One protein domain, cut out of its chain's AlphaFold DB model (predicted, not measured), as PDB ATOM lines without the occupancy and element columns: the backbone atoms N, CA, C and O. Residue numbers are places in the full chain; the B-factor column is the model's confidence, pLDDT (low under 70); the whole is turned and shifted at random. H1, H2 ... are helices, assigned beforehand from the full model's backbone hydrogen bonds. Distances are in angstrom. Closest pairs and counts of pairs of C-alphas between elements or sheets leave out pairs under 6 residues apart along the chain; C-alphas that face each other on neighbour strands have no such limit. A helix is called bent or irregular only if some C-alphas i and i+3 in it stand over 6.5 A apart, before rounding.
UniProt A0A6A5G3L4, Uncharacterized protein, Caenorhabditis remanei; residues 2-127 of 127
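AT A GLANCE: This is residues 2 to 127 of the 127 residues of an uncharacterized protein of Caenorhabditis remanei (UniProt A0A6A5G3L4). A long helical hairpin of H2 and the bent helix H3 makes the length, with short H1 folded back along H2 on the side away from H3. The later part of H3 slants off H2, and its free end leads to short H4, which stands free at one end of the rod. The 126 printed residues have four named helices, H1 to H4 in chain order, and no named strand: all helix. The whole is extended, with a radius of gyration of the C-alphas of 25.1 A and spans of 83 by 31 by 20 A.

IN THESE COORDINATES: Find H3 at residues 66 to 110, assigned as one helix by its hydrogen bonds but bent, with C-alphas 84 and 87 6.6 A apart. Its arm H3a, residues 66 to 84, begins at C-alpha 66 (140.853, 192.574, 115.374) and spans 29.1 A; H3b, residues 87 to 110, spans 34.8 A. H2, residues 20 to 63, runs 65.0 A from C-alpha 20 at (164.121, 138.047, 92.882). H1 is residues 2 to 12; H4, residues 115 to 126, ends at C-alpha 126 (177.588, 131.653, 76.175). H2 and H3a are irregular: C-alphas 59 and 62 are 7.4 A apart, C-alphas 77 and 80 6.51 A.

HOW THE PARTS SIT: H3a and H3b stand at a steep tilt of 37 degrees, only just beyond shallow. H3a and H2 form a helical hairpin and touch, H2 with residues 43 to 61 alone, at a shallow tilt of 8 degrees, opposite ways; their closest C-alphas, Tyr 50 and Val 76, are 6.1 A apart. H3b is close to H2 but not clearly touching: their closest C-alphas, Thr 35 and Ile 90, are 7.7 A apart. H1 and H2 form another helical hairpin and touch, H2 with residues 26 to 37 alone, at a shallow tilt of 6 degrees; look at their closest C-alphas, Ala 2 and Cys 37, 5.2 A apart. H4 is apart from H3b. In H3b and H4 every O i to N i+4 pair is within hydrogen-bond range; in H1 6 of 7, H2 38 of 40 and H3a 9 of 15 are.

THE WHOLE: The C-alphas of Ser 65 and Ser 127, the two farthest apart, are 83.9 A apart. The printed part has no cut and no long link. Look for pLDDT under 70 at residue 2 and residues 9 to 10, 12 to 20, 108 to 118 and 125 to 127.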
ATOM      1  N   ALA A   2     165.731 161.793 107.090       63.41
ATOM      2  CA  ALA A   2     165.305 161.198 105.810       63.41
ATOM      3  C   ALA A   2     166.447 160.733 104.873       63.41
ATOM      4  O   ALA A   2     166.423 159.627 104.333       63.41
ATOM      5  N   LEU A   3     167.496 161.549 104.718       70.69
ATOM      6  CA  LEU A   3     168.644 161.224 103.860       70.69
ATOM      7  C   LEU A   3     169.464 160.025 104.366       70.69
ATOM      8  O   LEU A   3     170.001 159.267 103.558       70.69
ATOM      9  N   LEU A   4     169.532 159.826 105.687       73.25
ATOM     10  CA  LEU A   4     170.272 158.722 106.306       73.25
ATOM     11  C   LEU A   4     169.558 157.389 106.080       73.25
ATOM     12  O   LEU A   4     170.202 156.420 105.687       73.25
ATOM     13  N   ILE A   5     168.228 157.368 106.218       72.31
ATOM     14  CA  ILE A   5     167.401 156.184 105.942       72.31
ATOM     15  C   ILE A   5     167.520 155.797 104.461       72.31
ATOM     16  O   ILE A   5     167.723 154.629 104.132       72.31
ATOM     17  N   ARG A   6     167.502 156.784 103.552       72.12
ATOM     18  CA  ARG A   6     167.724 156.543 102.117       72.12
ATOM     19  C   ARG A   6     169.100 155.929 101.842       72.12
ATOM     20  O   ARG A   6     169.203 154.983 101.066       72.12
ATOM     21  N   LYS A   7     170.158 156.469 102.459       74.81
ATOM     22  CA  LYS A   7     171.537 155.977 102.299       74.81
ATOM     23  C   LYS A   7     171.694 154.559 102.856       74.81
ATOM     24  O   LYS A   7     172.356 153.739 102.229       74.81
ATOM     25  N   HIS A   8     171.044 154.269 103.981       72.12
ATOM     26  CA  HIS A   8     171.027 152.945 104.593       72.12
ATOM     27  C   HIS A   8     170.314 151.924 103.695       72.12
ATOM     28  O   HIS A   8     170.927 150.931 103.318       72.12
ATOM     29  N   ASN A   9     169.094 152.210 103.227       69.81
ATOM     30  CA  ASN A   9     168.343 151.285 102.366       69.81
ATOM     31  C   ASN A   9     169.034 151.025 101.016       69.81
ATOM     32  O   ASN A   9     169.010 149.900 100.521       69.81
ATOM     33  N   LYS A  10     169.715 152.028 100.445       69.50
ATOM     34  CA  LYS A  10     170.490 151.867  99.202       69.50
ATOM     35  C   LYS A  10     171.684 150.912  99.366       69.50
ATOM     36  O   LYS A  10     172.073 150.250  98.410       69.50
ATOM     37  N   LYS A  11     172.248 150.799 100.574       71.19
ATOM     38  CA  LYS A  11     173.365 149.887 100.873       71.19
ATOM     39  C   LYS A  11     172.956 148.410 100.767       71.19
ATOM     40  O   LYS A  11     173.764 147.589 100.346       71.19
ATOM     41  N   TYR A  12     171.705 148.074 101.089       65.00
ATOM     42  CA  TYR A  12     171.196 146.695 101.058       65.00
ATOM     43  C   TYR A  12     170.666 146.250  99.686       65.00
ATOM     44  O   TYR A  12     170.393 145.066  99.494       65.00
ATOM     45  N   GLU A  13     170.573 147.153  98.705       62.56
ATOM     46  CA  GLU A  13     170.118 146.829  97.342       62.56
ATOM     47  C   GLU A  13     171.030 145.799  96.639       62.56
ATOM     48  O   GLU A  13     170.564 144.993  95.831       62.56
ATOM     49  N   PHE A  14     172.320 145.777  96.996       59.28
ATOM     50  CA  PHE A  14     173.330 144.894  96.401       59.28
ATOM     51  C   PHE A  14     173.582 143.592  97.178       59.28
ATOM     52  O   PHE A  14     174.259 142.707  96.662       59.28
ATOM     53  N   SER A  15     173.027 143.436  98.386       59.66
ATOM     54  CA  SER A  15     173.298 142.267  99.239       59.66
ATOM     55  C   SER A  15     172.586 140.988  98.768       59.66
ATOM     56  O   SER A  15     173.090 139.891  98.993       59.66
ATOM     57  N   THR A  16     171.447 141.094  98.076       58.06
ATOM     58  CA  THR A  16     170.622 139.940  97.677       58.06
ATOM     59  C   THR A  16     170.606 139.753  96.159       58.06
ATOM     60  O   THR A  16     169.626 140.036  95.475       58.06
ATOM     61  N   ARG A  17     171.724 139.268  95.600       55.81
ATOM     62  CA  ARG A  17     171.909 139.133  94.141       55.81
ATOM     63  C   ARG A  17     171.010 138.064  93.492       55.81
ATOM     64  O   ARG A  17     170.597 138.258  92.354       55.81
ATOM     65  N   PHE A  18     170.658 136.994  94.214       58.81
ATOM     66  CA  PHE A  18     170.032 135.795  93.625       58.81
ATOM     67  C   PHE A  18     168.537 135.586  93.940       58.81
ATOM     68  O   PHE A  18     167.888 134.772  93.293       58.81
ATOM     69  N   LYS A  19     167.944 136.320  94.896       68.38
ATOM     70  CA  LYS A  19     166.518 136.167  95.262       68.38
ATOM     71  C   LYS A  19     165.672 137.312  94.696       68.38
ATOM     72  O   LYS A  19     165.617 138.393  95.283       68.38
ATOM     73  N   VAL A  20     164.966 137.058  93.590       69.75
ATOM     74  CA  VAL A  20     164.121 138.047  92.882       69.75
ATOM     75  C   VAL A  20     163.053 138.669  93.795       69.75
ATOM     76  O   VAL A  20     162.902 139.889  93.809       69.75
ATOM     77  N   SER A  21     162.375 137.863  94.622       70.56
ATOM     78  CA  SER A  21     161.377 138.352  95.593       70.56
ATOM     79  C   SER A  21     161.983 139.323  96.620       70.56
ATOM     80  O   SER A  21     161.436 140.394  96.880       70.56
ATOM     81  N   SER A  22     163.184 139.016  97.127       70.56
ATOM     82  CA  SER A  22     163.899 139.888  98.068       70.56
ATOM     83  C   SER A  22     164.352 141.198  97.410       70.56
ATOM     84  O   SER A  22     164.205 142.264  98.006       70.56
ATOM     85  N   ARG A  23     164.815 141.162  96.150       72.31
ATOM     86  CA  ARG A  23     165.115 142.388  95.387       72.31
ATOM     87  C   ARG A  23     163.873 143.244  95.179       72.31
ATOM     88  O   ARG A  23     163.952 144.460  95.307       72.31
ATOM     89  N   PHE A  24     162.731 142.627  94.881       72.69
ATOM     90  CA  PHE A  24     161.472 143.344  94.701       72.69
ATOM     91  C   PHE A  24     161.032 144.052  95.988       72.69
ATOM     92  O   PHE A  24     160.731 145.246  95.951       72.69
ATOM     93  N   GLN A  25     161.071 143.351  97.125       76.25
ATOM     94  CA  GLN A  25     160.769 143.933  98.435       76.25
ATOM     95  C   GLN A  25     161.736 145.067  98.790       76.25
ATOM     96  O   GLN A  25     161.283 146.144  99.170       76.25
ATOM     97  N   ASN A  26     163.044 144.889  98.576       76.69
ATOM     98  CA  ASN A  26     164.037 145.939  98.820       76.69
ATOM     99  C   ASN A  26     163.801 147.168  97.932       76.69
ATOM    100  O   ASN A  26     163.826 148.300  98.414       76.69
ATOM    101  N   ARG A  27     163.502 146.972  96.644       75.12
ATOM    102  CA  ARG A  27     163.229 148.075  95.709       75.12
ATOM    103  C   ARG A  27     161.947 148.820  96.079       75.12
ATOM    104  O   ARG A  27     161.908 150.047  96.034       75.12
ATOM    105  N   GLN A  28     160.923 148.091  96.517       76.44
ATOM    106  CA  GLN A  28     159.679 148.667  97.017       76.44
ATOM    107  C   GLN A  28     159.878 149.410  98.346       76.44
ATOM    108  O   GLN A  28     159.320 150.493  98.520       76.44
ATOM    109  N   ALA A  29     160.709 148.893  99.253       78.56
ATOM    110  CA  ALA A  29     161.088 149.567 100.493       78.56
ATOM    111  C   ALA A  29     161.843 150.877 100.217       78.56
ATOM    112  O   ALA A  29     161.552 151.900 100.833       78.56
ATOM    113  N   VAL A  30     162.762 150.893  99.246       81.12
ATOM    114  CA  VAL A  30     163.463 152.115  98.812       81.12
ATOM    115  C   VAL A  30     162.486 153.132  98.205       81.12
ATOM    116  O   VAL A  30     162.521 154.308  98.574       81.12
ATOM    117  N   GLU A  31     161.586 152.701  97.317       79.56
ATOM    118  CA  GLU A  31     160.611 153.574  96.642       79.56
ATOM    119  C   GLU A  31     159.603 154.199  97.629       79.56
ATOM    120  O   GLU A  31     159.323 155.404  97.588       79.56
ATOM    121  N   THR A  32     159.098 153.398  98.570       82.00
ATOM    122  CA  THR A  32     158.177 153.848  99.626       82.00
ATOM    123  C   THR A  32     158.873 154.765 100.625       82.00
ATOM    124  O   THR A  32     158.363 155.848 100.905       82.00
ATOM    125  N   THR A  33     160.077 154.407 101.076       84.25
ATOM    126  CA  THR A  33     160.897 155.246 101.963       84.25
ATOM    127  C   THR A  33     161.187 156.602 101.328       84.25
ATOM    128  O   THR A  33     161.067 157.627 101.993       84.25
ATOM    129  N   ASN A  34     161.531 156.639 100.036       81.19
ATOM    130  CA  ASN A  34     161.758 157.894  99.322       81.19
ATOM    131  C   ASN A  34     160.487 158.758  99.284       81.19
ATOM    132  O   ASN A  34     160.548 159.963  99.515       81.19
ATOM    133  N   THR A  35     159.329 158.136  99.056       83.31
ATOM    134  CA  THR A  35     158.034 158.828  99.073       83.31
ATOM    135  C   THR A  35     157.728 159.411 100.455       83.31
ATOM    136  O   THR A  35     157.415 160.596 100.548       83.31
ATOM    137  N   ILE A  36     157.883 158.621 101.522       84.88
ATOM    138  CA  ILE A  36     157.672 159.056 102.912       84.88
ATOM    139  C   ILE A  36     158.648 160.177 103.289       84.88
ATOM    140  O   ILE A  36     158.252 161.150 103.920       84.88
ATOM    141  N   CYS A  37     159.910 160.087 102.865       84.50
ATOM    142  CA  CYS A  37     160.914 161.118 103.115       84.50
ATOM    143  C   CYS A  37     160.536 162.460 102.483       84.50
ATOM    144  O   CYS A  37     160.569 163.482 103.161       84.50
ATOM    145  N   ILE A  38     160.162 162.462 101.201       83.44
ATOM    146  CA  ILE A  38     159.736 163.679 100.494       83.44
ATOM    147  C   ILE A  38     158.515 164.287 101.187       83.44
ATOM    148  O   ILE A  38     158.473 165.480 101.465       83.44
ATOM    149  N   LEU A  39     157.541 163.448 101.516       85.44
ATOM    150  CA  LEU A  39     156.310 163.845 102.179       85.44
ATOM    151  C   LEU A  39     156.553 164.444 103.572       85.44
ATOM    152  O   LEU A  39     155.971 165.469 103.915       85.44
ATOM    153  N   SER A  40     157.442 163.831 104.353       85.38
ATOM    154  CA  SER A  40     157.857 164.318 105.669       85.38
ATOM    155  C   SER A  40     158.578 165.665 105.571       85.38
ATOM    156  O   SER A  40     158.302 166.547 106.378       85.38
ATOM    157  N   LEU A  41     159.425 165.864 104.554       86.31
ATOM    158  CA  LEU A  41     160.066 167.158 104.300       86.31
ATOM    159  C   LEU A  41     159.033 168.246 103.994       86.31
ATOM    160  O   LEU A  41     159.056 169.292 104.634       86.31
ATOM    161  N   PHE A  42     158.088 167.984 103.084       85.19
ATOM    162  CA  PHE A  42     157.005 168.931 102.799       85.19
ATOM    163  C   PHE A  42     156.180 169.239 104.049       85.19
ATOM    164  O   PHE A  42     155.940 170.404 104.352       85.19
ATOM    165  N   SER A  43     155.807 168.214 104.814       86.25
ATOM    166  CA  SER A  43     155.037 168.379 106.055       86.25
ATOM    167  C   SER A  43     155.785 169.231 107.080       86.25
ATOM    168  O   SER A  43     155.187 170.098 107.710       86.25
ATOM    169  N   SER A  44     157.100 169.032 107.211       87.94
ATOM    170  CA  SER A  44     157.946 169.839 108.091       87.94
ATOM    171  C   SER A  44     157.996 171.301 107.653       87.94
ATOM    172  O   SER A  44     157.958 172.180 108.506       87.94
ATOM    173  N   ILE A  45     158.061 171.568 106.345       88.88
ATOM    174  CA  ILE A  45     158.057 172.933 105.806       88.88
ATOM    175  C   ILE A  45     156.715 173.612 106.096       88.88
ATOM    176  O   ILE A  45     156.698 174.729 106.603       88.88
ATOM    177  N   PHE A  46     155.590 172.941 105.838       88.75
ATOM    178  CA  PHE A  46     154.264 173.506 106.112       88.75
ATOM    179  C   PHE A  46     154.034 173.769 107.602       88.75
ATOM    180  O   PHE A  46     153.531 174.831 107.961       88.75
ATOM    181  N   LEU A  47     154.445 172.845 108.477       89.56
ATOM    182  CA  LEU A  47     154.365 173.045 109.925       89.56
ATOM    183  C   LEU A  47     155.257 174.195 110.397       89.56
ATOM    184  O   LEU A  47     154.843 174.954 111.266       89.56
ATOM    185  N   PHE A  48     156.443 174.355 109.805       91.25
ATOM    186  CA  PHE A  48     157.329 175.480 110.093       91.25
ATOM    187  C   PHE A  48     156.717 176.821 109.664       91.25
ATOM    188  O   PHE A  48     156.734 177.783 110.425       91.25
ATOM    189  N   ILE A  49     156.122 176.884 108.469       90.75
ATOM    190  CA  ILE A  49     155.404 178.079 108.002       90.75
ATOM    191  C   ILE A  49     154.238 178.401 108.941       90.75
ATOM    192  O   ILE A  49     154.029 179.562 109.275       90.75
ATOM    193  N   TYR A  50     153.501 177.385 109.398       91.44
ATOM    194  CA  TYR A  50     152.417 177.561 110.361       91.44
ATOM    195  C   TYR A  50     152.917 178.148 111.690       91.44
ATOM    196  O   TYR A  50     152.383 179.157 112.145       91.44
ATOM    197  N   THR A  51     153.957 177.569 112.298       92.06
ATOM    198  CA  THR A  51     154.471 178.047 113.591       92.06
ATOM    199  C   THR A  51     155.056 179.452 113.498       92.06
ATOM    200  O   THR A  51     154.729 180.297 114.333       92.06
ATOM    201  N   VAL A  52     155.857 179.737 112.468       93.81
ATOM    202  CA  VAL A  52     156.393 181.087 112.224       93.81
ATOM    203  C   VAL A  52     155.264 182.072 111.922       93.81
ATOM    204  O   VAL A  52     155.255 183.175 112.463       93.81
ATOM    205  N   GLY A  53     154.285 181.674 111.109       91.81
ATOM    206  CA  GLY A  53     153.135 182.502 110.757       91.81
ATOM    207  C   GLY A  53     152.324 182.921 111.980       91.81
ATOM    208  O   GLY A  53     152.040 184.105 112.142       91.81
ATOM    209  N   ILE A  54     152.015 181.980 112.880       92.31
ATOM    210  CA  ILE A  54     151.329 182.277 114.146       92.31
ATOM    211  C   ILE A  54     152.186 183.172 115.046       92.31
ATOM    212  O   ILE A  54     151.663 184.126 115.615       92.31
ATOM    213  N   PHE A  55     153.491 182.911 115.154       94.06
ATOM    214  CA  PHE A  55     154.392 183.739 115.957       94.06
ATOM    215  C   PHE A  55     154.416 185.197 115.479       94.06
ATOM    216  O   PHE A  55     154.245 186.113 116.281       94.06
ATOM    217  N   VAL A  56     154.551 185.415 114.166       92.69
ATOM    218  CA  VAL A  56     154.496 186.754 113.565       92.69
ATOM    219  C   VAL A  56     153.138 187.401 113.826       92.69
ATOM    220  O   VAL A  56     153.093 188.532 114.298       92.69
ATOM    221  N   LEU A  57     152.036 186.681 113.596       91.12
ATOM    222  CA  LEU A  57     150.674 187.167 113.850       91.12
ATOM    223  C   LEU A  57     150.459 187.614 115.299       91.12
ATOM    224  O   LEU A  57     149.823 188.640 115.532       91.12
ATOM    225  N   LEU A  58     150.992 186.866 116.266       90.75
ATOM    226  CA  LEU A  58     150.940 187.229 117.681       90.75
ATOM    227  C   LEU A  58     151.787 188.470 117.982       90.75
ATOM    228  O   LEU A  58     151.353 189.313 118.762       90.75
ATOM    229  N   ALA A  59     152.944 188.624 117.335       92.81
ATOM    230  CA  ALA A  59     153.813 189.786 117.514       92.81
ATOM    231  C   ALA A  59     153.188 191.087 116.978       92.81
ATOM    232  O   ALA A  59     153.296 192.124 117.625       92.81
ATOM    233  N   VAL A  60     152.496 191.041 115.830       91.62
ATOM    234  CA  VAL A  60     151.797 192.216 115.265       91.62
ATOM    235  C   VAL A  60     150.379 192.418 115.806       91.62
ATOM    236  O   VAL A  60     149.770 193.446 115.516       91.62
ATOM    237  N   ARG A  61     149.853 191.495 116.627       88.44
ATOM    238  CA  ARG A  61     148.513 191.579 117.240       88.44
ATOM    239  C   ARG A  61     148.173 192.949 117.853       88.44
ATOM    240  O   ARG A  61     147.066 193.406 117.579       88.44
ATOM    241  N   PRO A  62     149.036 193.611 118.653       91.06
ATOM    242  CA  PRO A  62     148.697 194.908 119.244       91.06
ATOM    243  C   PRO A  62     148.621 196.053 118.223       91.06
ATOM    244  O   PRO A  62     148.035 197.089 118.517       91.06
ATOM    245  N   SER A  63     149.197 195.883 117.031       91.00
ATOM    246  CA  SER A  63     149.305 196.928 116.005       91.00
ATOM    247  C   SER A  63     148.215 196.860 114.933       91.00
ATOM    248  O   SER A  63     148.146 197.745 114.084       91.00
ATOM    249  N   ILE A  64     147.378 195.817 114.932       91.94
ATOM    250  CA  ILE A  64     146.390 195.566 113.874       91.94
ATOM    251  C   ILE A  64     144.966 195.467 114.420       91.94
ATOM    252  O   ILE A  64     144.727 195.002 115.533       91.94
ATOM    253  N   SER A  65     143.997 195.860 113.592       92.31
ATOM    254  CA  SER A  65     142.575 195.721 113.914       92.31
ATOM    255  C   SER A  65     142.193 194.245 114.135       92.31
ATOM    256  O   SER A  65     142.650 193.374 113.382       92.31
ATOM    257  N   PRO A  66     141.305 193.937 115.105       89.75
ATOM    258  CA  PRO A  66     140.853 192.574 115.374       89.75
ATOM    259  C   PRO A  66     140.284 191.850 114.150       89.75
ATOM    260  O   PRO A  66     140.496 190.647 114.006       89.75
ATOM    261  N   PHE A  67     139.609 192.579 113.256       92.00
ATOM    262  CA  PHE A  67     139.038 192.030 112.026       92.00
ATOM    263  C   PHE A  67     140.122 191.507 111.075       92.00
ATOM    264  O   PHE A  67     140.057 190.368 110.619       92.00
ATOM    265  N   VAL A  68     141.160 192.316 110.845       90.12
ATOM    266  CA  VAL A  68     142.282 191.971 109.960       90.12
ATOM    267  C   VAL A  68     143.044 190.771 110.518       90.12
ATOM    268  O   VAL A  68     143.316 189.822 109.787       90.12
ATOM    269  N   PHE A  69     143.314 190.757 111.825       92.44
ATOM    270  CA  PHE A  69     143.949 189.609 112.475       92.44
ATOM    271  C   PHE A  69     143.149 188.318 112.294       92.44
ATOM    272  O   PHE A  69     143.737 187.293 111.961       92.44
ATOM    273  N   ASN A  70     141.827 188.354 112.497       90.12
ATOM    274  CA  ASN A  70     140.992 187.157 112.389       90.12
ATOM    275  C   ASN A  70     141.041 186.560 110.978       90.12
ATOM    276  O   ASN A  70     141.182 185.349 110.848       90.12
ATOM    277  N   ILE A  71     141.030 187.390 109.932       91.56
ATOM    278  CA  ILE A  71     141.178 186.915 108.548       91.56
ATOM    279  C   ILE A  71     142.508 186.169 108.371       91.56
ATOM    280  O   ILE A  71     142.525 185.025 107.914       91.56
ATOM    281  N   PHE A  72     143.626 186.784 108.762       90.69
ATOM    282  CA  PHE A  72     144.948 186.172 108.602       90.69
ATOM    283  C   PHE A  72     145.123 184.911 109.452       90.69
ATOM    284  O   PHE A  72     145.674 183.921 108.967       90.69
ATOM    285  N   VAL A  73     144.628 184.911 110.692       89.94
ATOM    286  CA  VAL A  73     144.725 183.743 111.573       89.94
ATOM    287  C   VAL A  73     143.930 182.570 111.004       89.94
ATOM    288  O   VAL A  73     144.425 181.446 111.038       89.94
ATOM    289  N   THR A  74     142.756 182.820 110.407       90.19
ATOM    290  CA  THR A  74     141.961 181.786 109.735       90.19
ATOM    291  C   THR A  74     142.741 181.160 108.584       90.19
ATOM    292  O   THR A  74     142.805 179.935 108.504       90.19
ATOM    293  N   TYR A  75     143.398 181.960 107.737       88.81
ATOM    294  CA  TYR A  75     144.223 181.424 106.649       88.81
ATOM    295  C   TYR A  75     145.396 180.588 107.160       88.81
ATOM    296  O   TYR A  75     145.604 179.475 106.676       88.81
ATOM    297  N   VAL A  76     146.130 181.062 108.167       89.31
ATOM    298  CA  VAL A  76     147.253 180.301 108.740       89.31
ATOM    299  C   VAL A  76     146.766 178.990 109.367       89.31
ATOM    300  O   VAL A  76     147.397 177.951 109.176       89.31
ATOM    301  N   TYR A  77     145.589 178.987 109.999       87.12
ATOM    302  CA  TYR A  77     144.957 177.779 110.535       87.12
ATOM    303  C   TYR A  77     144.558 176.746 109.477       87.12
ATOM    304  O   TYR A  77     144.364 175.583 109.823       87.12
ATOM    305  N   THR A  78     144.455 177.115 108.195       87.00
ATOM    306  CA  THR A  78     144.184 176.137 107.128       87.00
ATOM    307  C   THR A  78     145.411 175.287 106.766       87.00
ATOM    308  O   THR A  78     145.260 174.171 106.268       87.00
ATOM    309  N   ILE A  79     146.630 175.759 107.058       85.81
ATOM    310  CA  ILE A  79     147.894 175.113 106.657       85.81
ATOM    311  C   ILE A  79     148.057 173.699 107.250       85.81
ATOM    312  O   ILE A  79     148.387 172.782 106.493       85.81
ATOM    313  N   PRO A  80     147.768 173.443 108.543       80.50
ATOM    314  CA  PRO A  80     147.777 172.091 109.102       80.50
ATOM    315  C   PRO A  80     146.836 171.119 108.379       80.50
ATOM    316  O   PRO A  80     147.131 169.928 108.308       80.50
ATOM    317  N   PHE A  81     145.742 171.599 107.775       81.06
ATOM    318  CA  PHE A  81     144.810 170.721 107.064       81.06
ATOM    319  C   PHE A  81     145.380 170.167 105.753       81.06
ATOM    320  O   PHE A  81     144.932 169.118 105.284       81.06
ATOM    321  N   VAL A  82     146.427 170.786 105.199       79.12
ATOM    322  CA  VAL A  82     147.183 170.235 104.062       79.12
ATOM    323  C   VAL A  82     147.803 168.881 104.429       79.12
ATOM    324  O   VAL A  82     147.934 168.008 103.570       79.12
ATOM    325  N   ALA A  83     148.086 168.634 105.713       78.38
ATOM    326  CA  ALA A  83     148.545 167.330 106.176       78.38
ATOM    327  C   ALA A  83     147.495 166.221 105.965       78.38
ATOM    328  O   ALA A  83     147.862 165.080 105.701       78.38
ATOM    329  N   PHE A  84     146.191 166.520 105.956       80.62
ATOM    330  CA  PHE A  84     145.163 165.519 105.627       80.62
ATOM    331  C   PHE A  84     145.141 165.129 104.141       80.62
ATOM    332  O   PHE A  84     144.546 164.114 103.775       80.62
ATOM    333  N   MET A  85     145.820 165.877 103.266       80.06
ATOM    334  CA  MET A  85     146.001 165.498 101.858       80.06
ATOM    335  C   MET A  85     147.126 164.469 101.675       80.06
ATOM    336  O   MET A  85     147.214 163.824 100.628       80.06
ATOM    337  N   ILE A  86     147.950 164.250 102.705       80.31
ATOM    338  CA  ILE A  86     149.071 163.310 102.687       80.31
ATOM    339  C   ILE A  86     148.627 161.865 102.384       80.31
ATOM    340  O   ILE A  86     149.167 161.279 101.439       80.31
ATOM    341  N   PRO A  87     147.629 161.274 103.077       81.50
ATOM    342  CA  PRO A  87     147.170 159.915 102.777       81.50
ATOM    343  C   PRO A  87     146.654 159.768 101.341       81.50
ATOM    344  O   PRO A  87     146.914 158.758 100.682       81.50
ATOM    345  N   ARG A  88     145.979 160.802 100.817       82.88
ATOM    346  CA  ARG A  88     145.505 160.833  99.424       82.88
ATOM    347  C   ARG A  88     146.677 160.810  98.441       82.88
ATOM    348  O   ARG A  88     146.639 160.061  97.464       82.88
ATOM    349  N   LEU A  89     147.738 161.569  98.722       81.94
ATOM    350  CA  LEU A  89     148.950 161.599  97.905       81.94
ATOM    351  C   LEU A  89     149.668 160.239  97.895       81.94
ATOM    352  O   LEU A  89     150.099 159.777  96.838       81.94
ATOM    353  N   ILE A  90     149.752 159.565  99.048       83.50
ATOM    354  CA  ILE A  90     150.339 158.220  99.163       83.50
ATOM    355  C   ILE A  90     149.550 157.219  98.311       83.50
ATOM    356  O   ILE A  90     150.136 156.514  97.487       83.50
ATOM    357  N   LEU A  91     148.220 157.195  98.444       85.25
ATOM    358  CA  LEU A  91     147.332 156.347  97.638       85.25
ATOM    359  C   LEU A  91     147.504 156.598  96.137       85.25
ATOM    360  O   LEU A  91     147.595 155.653  95.347       85.25
ATOM    361  N   PHE A  92     147.596 157.867  95.735       86.06
ATOM    362  CA  PHE A  92     147.844 158.236  94.347       86.06
ATOM    363  C   PHE A  92     149.193 157.702  93.844       86.06
ATOM    364  O   PHE A  92     149.255 157.122  92.758       86.06
ATOM    365  N   ARG A  93     150.263 157.836  94.638       81.19
ATOM    366  CA  ARG A  93     151.602 157.331  94.291       81.19
ATOM    367  C   ARG A  93     151.623 155.809  94.173       81.19
ATOM    368  O   ARG A  93     152.135 155.307  93.177       81.19
ATOM    369  N   ILE A  94     150.985 155.086  95.096       82.50
ATOM    370  CA  ILE A  94     150.849 153.619  95.028       82.50
ATOM    371  C   ILE A  94     150.156 153.204  93.722       82.50
ATOM    372  O   ILE A  94     150.649 152.337  92.995       82.50
ATOM    373  N   ARG A  95     149.037 153.856  93.375       84.25
ATOM    374  CA  ARG A  95     148.311 153.588  92.122       84.25
ATOM    375  C   ARG A  95     149.144 153.926  90.884       84.25
ATOM    376  O   ARG A  95     149.113 153.181  89.907       84.25
ATOM    377  N   ALA A  96     149.896 155.026  90.907       83.00
ATOM    378  CA  ALA A  96     150.785 155.415  89.816       83.00
ATOM    379  C   ALA A  96     151.919 154.396  89.607       83.00
ATOM    380  O   ALA A  96     152.143 153.967  88.476       83.00
ATOM    381  N   THR A  97     152.573 153.945  90.680       80.25
ATOM    382  CA  THR A  97     153.597 152.892  90.621       80.25
ATOM    383  C   THR A  97     153.011 151.579  90.099       80.25
ATOM    384  O   THR A  97     153.612 150.950  89.229       80.25
ATOM    385  N   ARG A  98     151.803 151.190  90.540       81.06
ATOM    386  CA  ARG A  98     151.104 150.008  90.005       81.06
ATOM    387  C   ARG A  98     150.869 150.122  88.498       81.06
ATOM    388  O   ARG A  98     151.179 149.183  87.775       81.06
ATOM    389  N   ARG A  99     150.378 151.270  88.014       83.38
ATOM    390  CA  ARG A  99     150.155 151.508  86.575       83.38
ATOM    391  C   ARG A  99     151.444 151.409  85.761       83.38
ATOM    392  O   ARG A  99     151.450 150.724  84.746       83.38
ATOM    393  N   LYS A 100     152.541 152.011  86.233       80.88
ATOM    394  CA  LYS A 100     153.858 151.899  85.576       80.88
ATOM    395  C   LYS A 100     154.327 150.447  85.467       80.88
ATOM    396  O   LYS A 100     154.844 150.056  84.429       80.88
ATOM    397  N   ARG A 101     154.119 149.642  86.515       77.81
ATOM    398  CA  ARG A 101     154.478 148.213  86.514       77.81
ATOM    399  C   ARG A 101     153.643 147.410  85.521       77.81
ATOM    400  O   ARG A 101     154.212 146.637  84.765       77.81
ATOM    401  N   VAL A 102     152.327 147.622  85.493       80.31
ATOM    402  CA  VAL A 102     151.438 146.966  84.518       80.31
ATOM    403  C   VAL A 102     151.829 147.346  83.091       80.31
ATOM    404  O   VAL A 102     151.923 146.479  82.234       80.31
ATOM    405  N   HIS A 103     152.146 148.617  82.843       79.50
ATOM    406  CA  HIS A 103     152.602 149.060  81.529       79.50
ATOM    407  C   HIS A 103     153.941 148.424  81.124       79.50
ATOM    408  O   HIS A 103     154.106 148.033  79.973       79.50
ATOM    409  N   ALA A 104     154.897 148.299  82.049       76.94
ATOM    410  CA  ALA A 104     156.163 147.622  81.775       76.94
ATOM    411  C   ALA A 104     155.951 146.132  81.464       76.94
ATOM    412  O   ALA A 104     156.497 145.632  80.489       76.94
ATOM    413  N   LEU A 105     155.108 145.443  82.244       75.00
ATOM    414  CA  LEU A 105     154.745 144.042  82.005       75.00
ATOM    415  C   LEU A 105     154.060 143.844  80.653       75.00
ATOM    416  O   LEU A 105     154.408 142.913  79.941       75.00
ATOM    417  N   ASN A 106     153.140 144.731  80.274       75.25
ATOM    418  CA  ASN A 106     152.501 144.683  78.961       75.25
ATOM    419  C   ASN A 106     153.509 144.926  77.830       75.25
ATOM    420  O   ASN A 106     153.410 144.282  76.794       75.25
ATOM    421  N   GLY A 107     154.501 145.800  78.041       70.50
ATOM    422  CA  GLY A 107     155.613 145.985  77.107       70.50
ATOM    423  C   GLY A 107     156.419 144.700  76.903       70.50
ATOM    424  O   GLY A 107     156.648 144.307  75.768       70.50
ATOM    425  N   PHE A 108     156.768 143.994  77.983       66.88
ATOM    426  CA  PHE A 108     157.443 142.692  77.886       66.88
ATOM    427  C   PHE A 108     156.552 141.600  77.281       66.88
ATOM    428  O   PHE A 108     157.035 140.784  76.513       66.88
ATOM    429  N   ALA A 109     155.254 141.587  77.592       64.44
ATOM    430  CA  ALA A 109     154.318 140.592  77.070       64.44
ATOM    431  C   ALA A 109     154.010 140.774  75.572       64.44
ATOM    432  O   ALA A 109     153.663 139.803  74.902       64.44
ATOM    433  N   GLN A 110     154.123 141.998  75.042       60.25
ATOM    434  CA  GLN A 110     154.001 142.254  73.603       60.25
ATOM    435  C   GLN A 110     155.279 141.938  72.823       60.25
ATOM    436  O   GLN A 110     155.191 141.629  71.636       60.25
ATOM    437  N   VAL A 111     156.440 141.917  73.484       58.75
ATOM    438  CA  VAL A 111     157.648 141.284  72.945       58.75
ATOM    439  C   VAL A 111     157.485 139.771  73.098       58.75
ATOM    440  O   VAL A 111     158.033 139.139  73.997       58.75
ATOM    441  N   LYS A 112     156.683 139.161  72.220       55.09
ATOM    442  CA  LYS A 112     156.795 137.724  71.958       55.09
ATOM    443  C   LYS A 112     158.154 137.520  71.288       55.09
ATOM    444  O   LYS A 112     158.228 137.563  70.066       55.09
ATOM    445  N   GLN A 113     159.214 137.326  72.074       56.06
ATOM    446  CA  GLN A 113     160.420 136.691  71.547       56.06
ATOM    447  C   GLN A 113     159.965 135.366  70.940       56.06
ATOM    448  O   GLN A 113     159.410 134.508  71.637       56.06
ATOM    449  N   THR A 114     160.131 135.216  69.632       64.69
ATOM    450  CA  THR A 114     160.069 133.894  69.019       64.69
ATOM    451  C   THR A 114     161.130 133.028  69.691       64.69
ATOM    452  O   THR A 114     162.184 133.513  70.107       64.69
ATOM    453  N   GLN A 115     160.835 131.740  69.860       59.31
ATOM    454  CA  GLN A 115     161.706 130.807  70.583       59.31
ATOM    455  C   GLN A 115     163.148 130.824  70.031       59.31
ATOM    456  O   GLN A 115     164.104 130.683  70.792       59.31
ATOM    457  N   ASP A 116     163.291 131.113  68.736       64.44
ATOM    458  CA  ASP A 116     164.561 131.278  68.030       64.44
ATOM    459  C   ASP A 116     165.355 132.524  68.451       64.44
ATOM    460  O   ASP A 116     166.568 132.434  68.635       64.44
ATOM    461  N   GLU A 117     164.708 133.676  68.671       69.88
ATOM    462  CA  GLU A 117     165.387 134.888  69.163       69.88
ATOM    463  C   GLU A 117     165.922 134.684  70.584       69.88
ATOM    464  O   GLU A 117     167.041 135.090  70.894       69.88
ATOM    465  N   HIS A 118     165.159 133.980  71.424       67.25
ATOM    466  CA  HIS A 118     165.567 133.661  72.791       67.25
ATOM    467  C   HIS A 118     166.757 132.684  72.831       67.25
ATOM    468  O   HIS A 118     167.694 132.863  73.612       67.25
ATOM    469  N   ILE A 119     166.757 131.661  71.965       73.19
ATOM    470  CA  ILE A 119     167.878 130.715  71.836       73.19
ATOM    471  C   ILE A 119     169.128 131.415  71.289       73.19
ATOM    472  O   ILE A 119     170.239 131.118  71.735       73.19
ATOM    473  N   ASN A 120     168.972 132.362  70.363       75.06
ATOM    474  CA  ASN A 120     170.106 133.079  69.791       75.06
ATOM    475  C   ASN A 120     170.761 134.031  70.809       75.06
ATOM    476  O   ASN A 120     171.986 134.071  70.903       75.06
ATOM    477  N   GLU A 121     169.975 134.722  71.644       72.00
ATOM    478  CA  GLU A 121     170.513 135.519  72.760       72.00
ATOM    479  C   GLU A 121     171.268 134.664  73.789       72.00
ATOM    480  O   GLU A 121     172.340 135.057  74.254       72.00
ATOM    481  N   LEU A 122     170.752 133.475  74.124       71.88
ATOM    482  CA  LEU A 122     171.444 132.534  75.012       71.88
ATOM    483  C   LEU A 122     172.782 132.074  74.422       71.88
ATOM    484  O   LEU A 122     173.767 131.970  75.152       71.88
ATOM    485  N   ARG A 123     172.832 131.846  73.106       72.88
ATOM    486  CA  ARG A 123     174.052 131.437  72.399       72.88
ATOM    487  C   ARG A 123     175.116 132.536  72.406       72.88
ATOM    488  O   ARG A 123     176.279 132.223  72.626       72.88
ATOM    489  N   VAL A 124     174.713 133.796  72.231       78.25
ATOM    490  CA  VAL A 124     175.606 134.970  72.298       78.25
ATOM    491  C   VAL A 124     176.102 135.235  73.723       78.25
ATOM    492  O   VAL A 124     177.229 135.673  73.907       78.25
ATOM    493  N   MET A 125     175.298 134.954  74.755       60.47
ATOM    494  CA  MET A 125     175.753 135.060  76.149       60.47
ATOM    495  C   MET A 125     176.734 133.953  76.569       60.47
ATOM    496  O   MET A 125     177.406 134.107  77.588       60.47
ATOM    497  N   TRP A 126     176.756 132.822  75.860       58.53
ATOM    498  CA  TRP A 126     177.588 131.653  76.175       58.53
ATOM    499  C   TRP A 126     178.839 131.520  75.294       58.53
ATOM    500  O   TRP A 126     179.654 130.635  75.554       58.53
ATOM    501  N   SER A 127     178.991 132.369  74.274       43.47
ATOM    502  CA  SER A 127     180.230 132.541  73.499       43.47
ATOM    503  C   SER A 127     181.143 133.574  74.142       43.47
ATOM    504  O   SER A 127     182.359 133.306  74.231       43.47
TER     505      SER A 127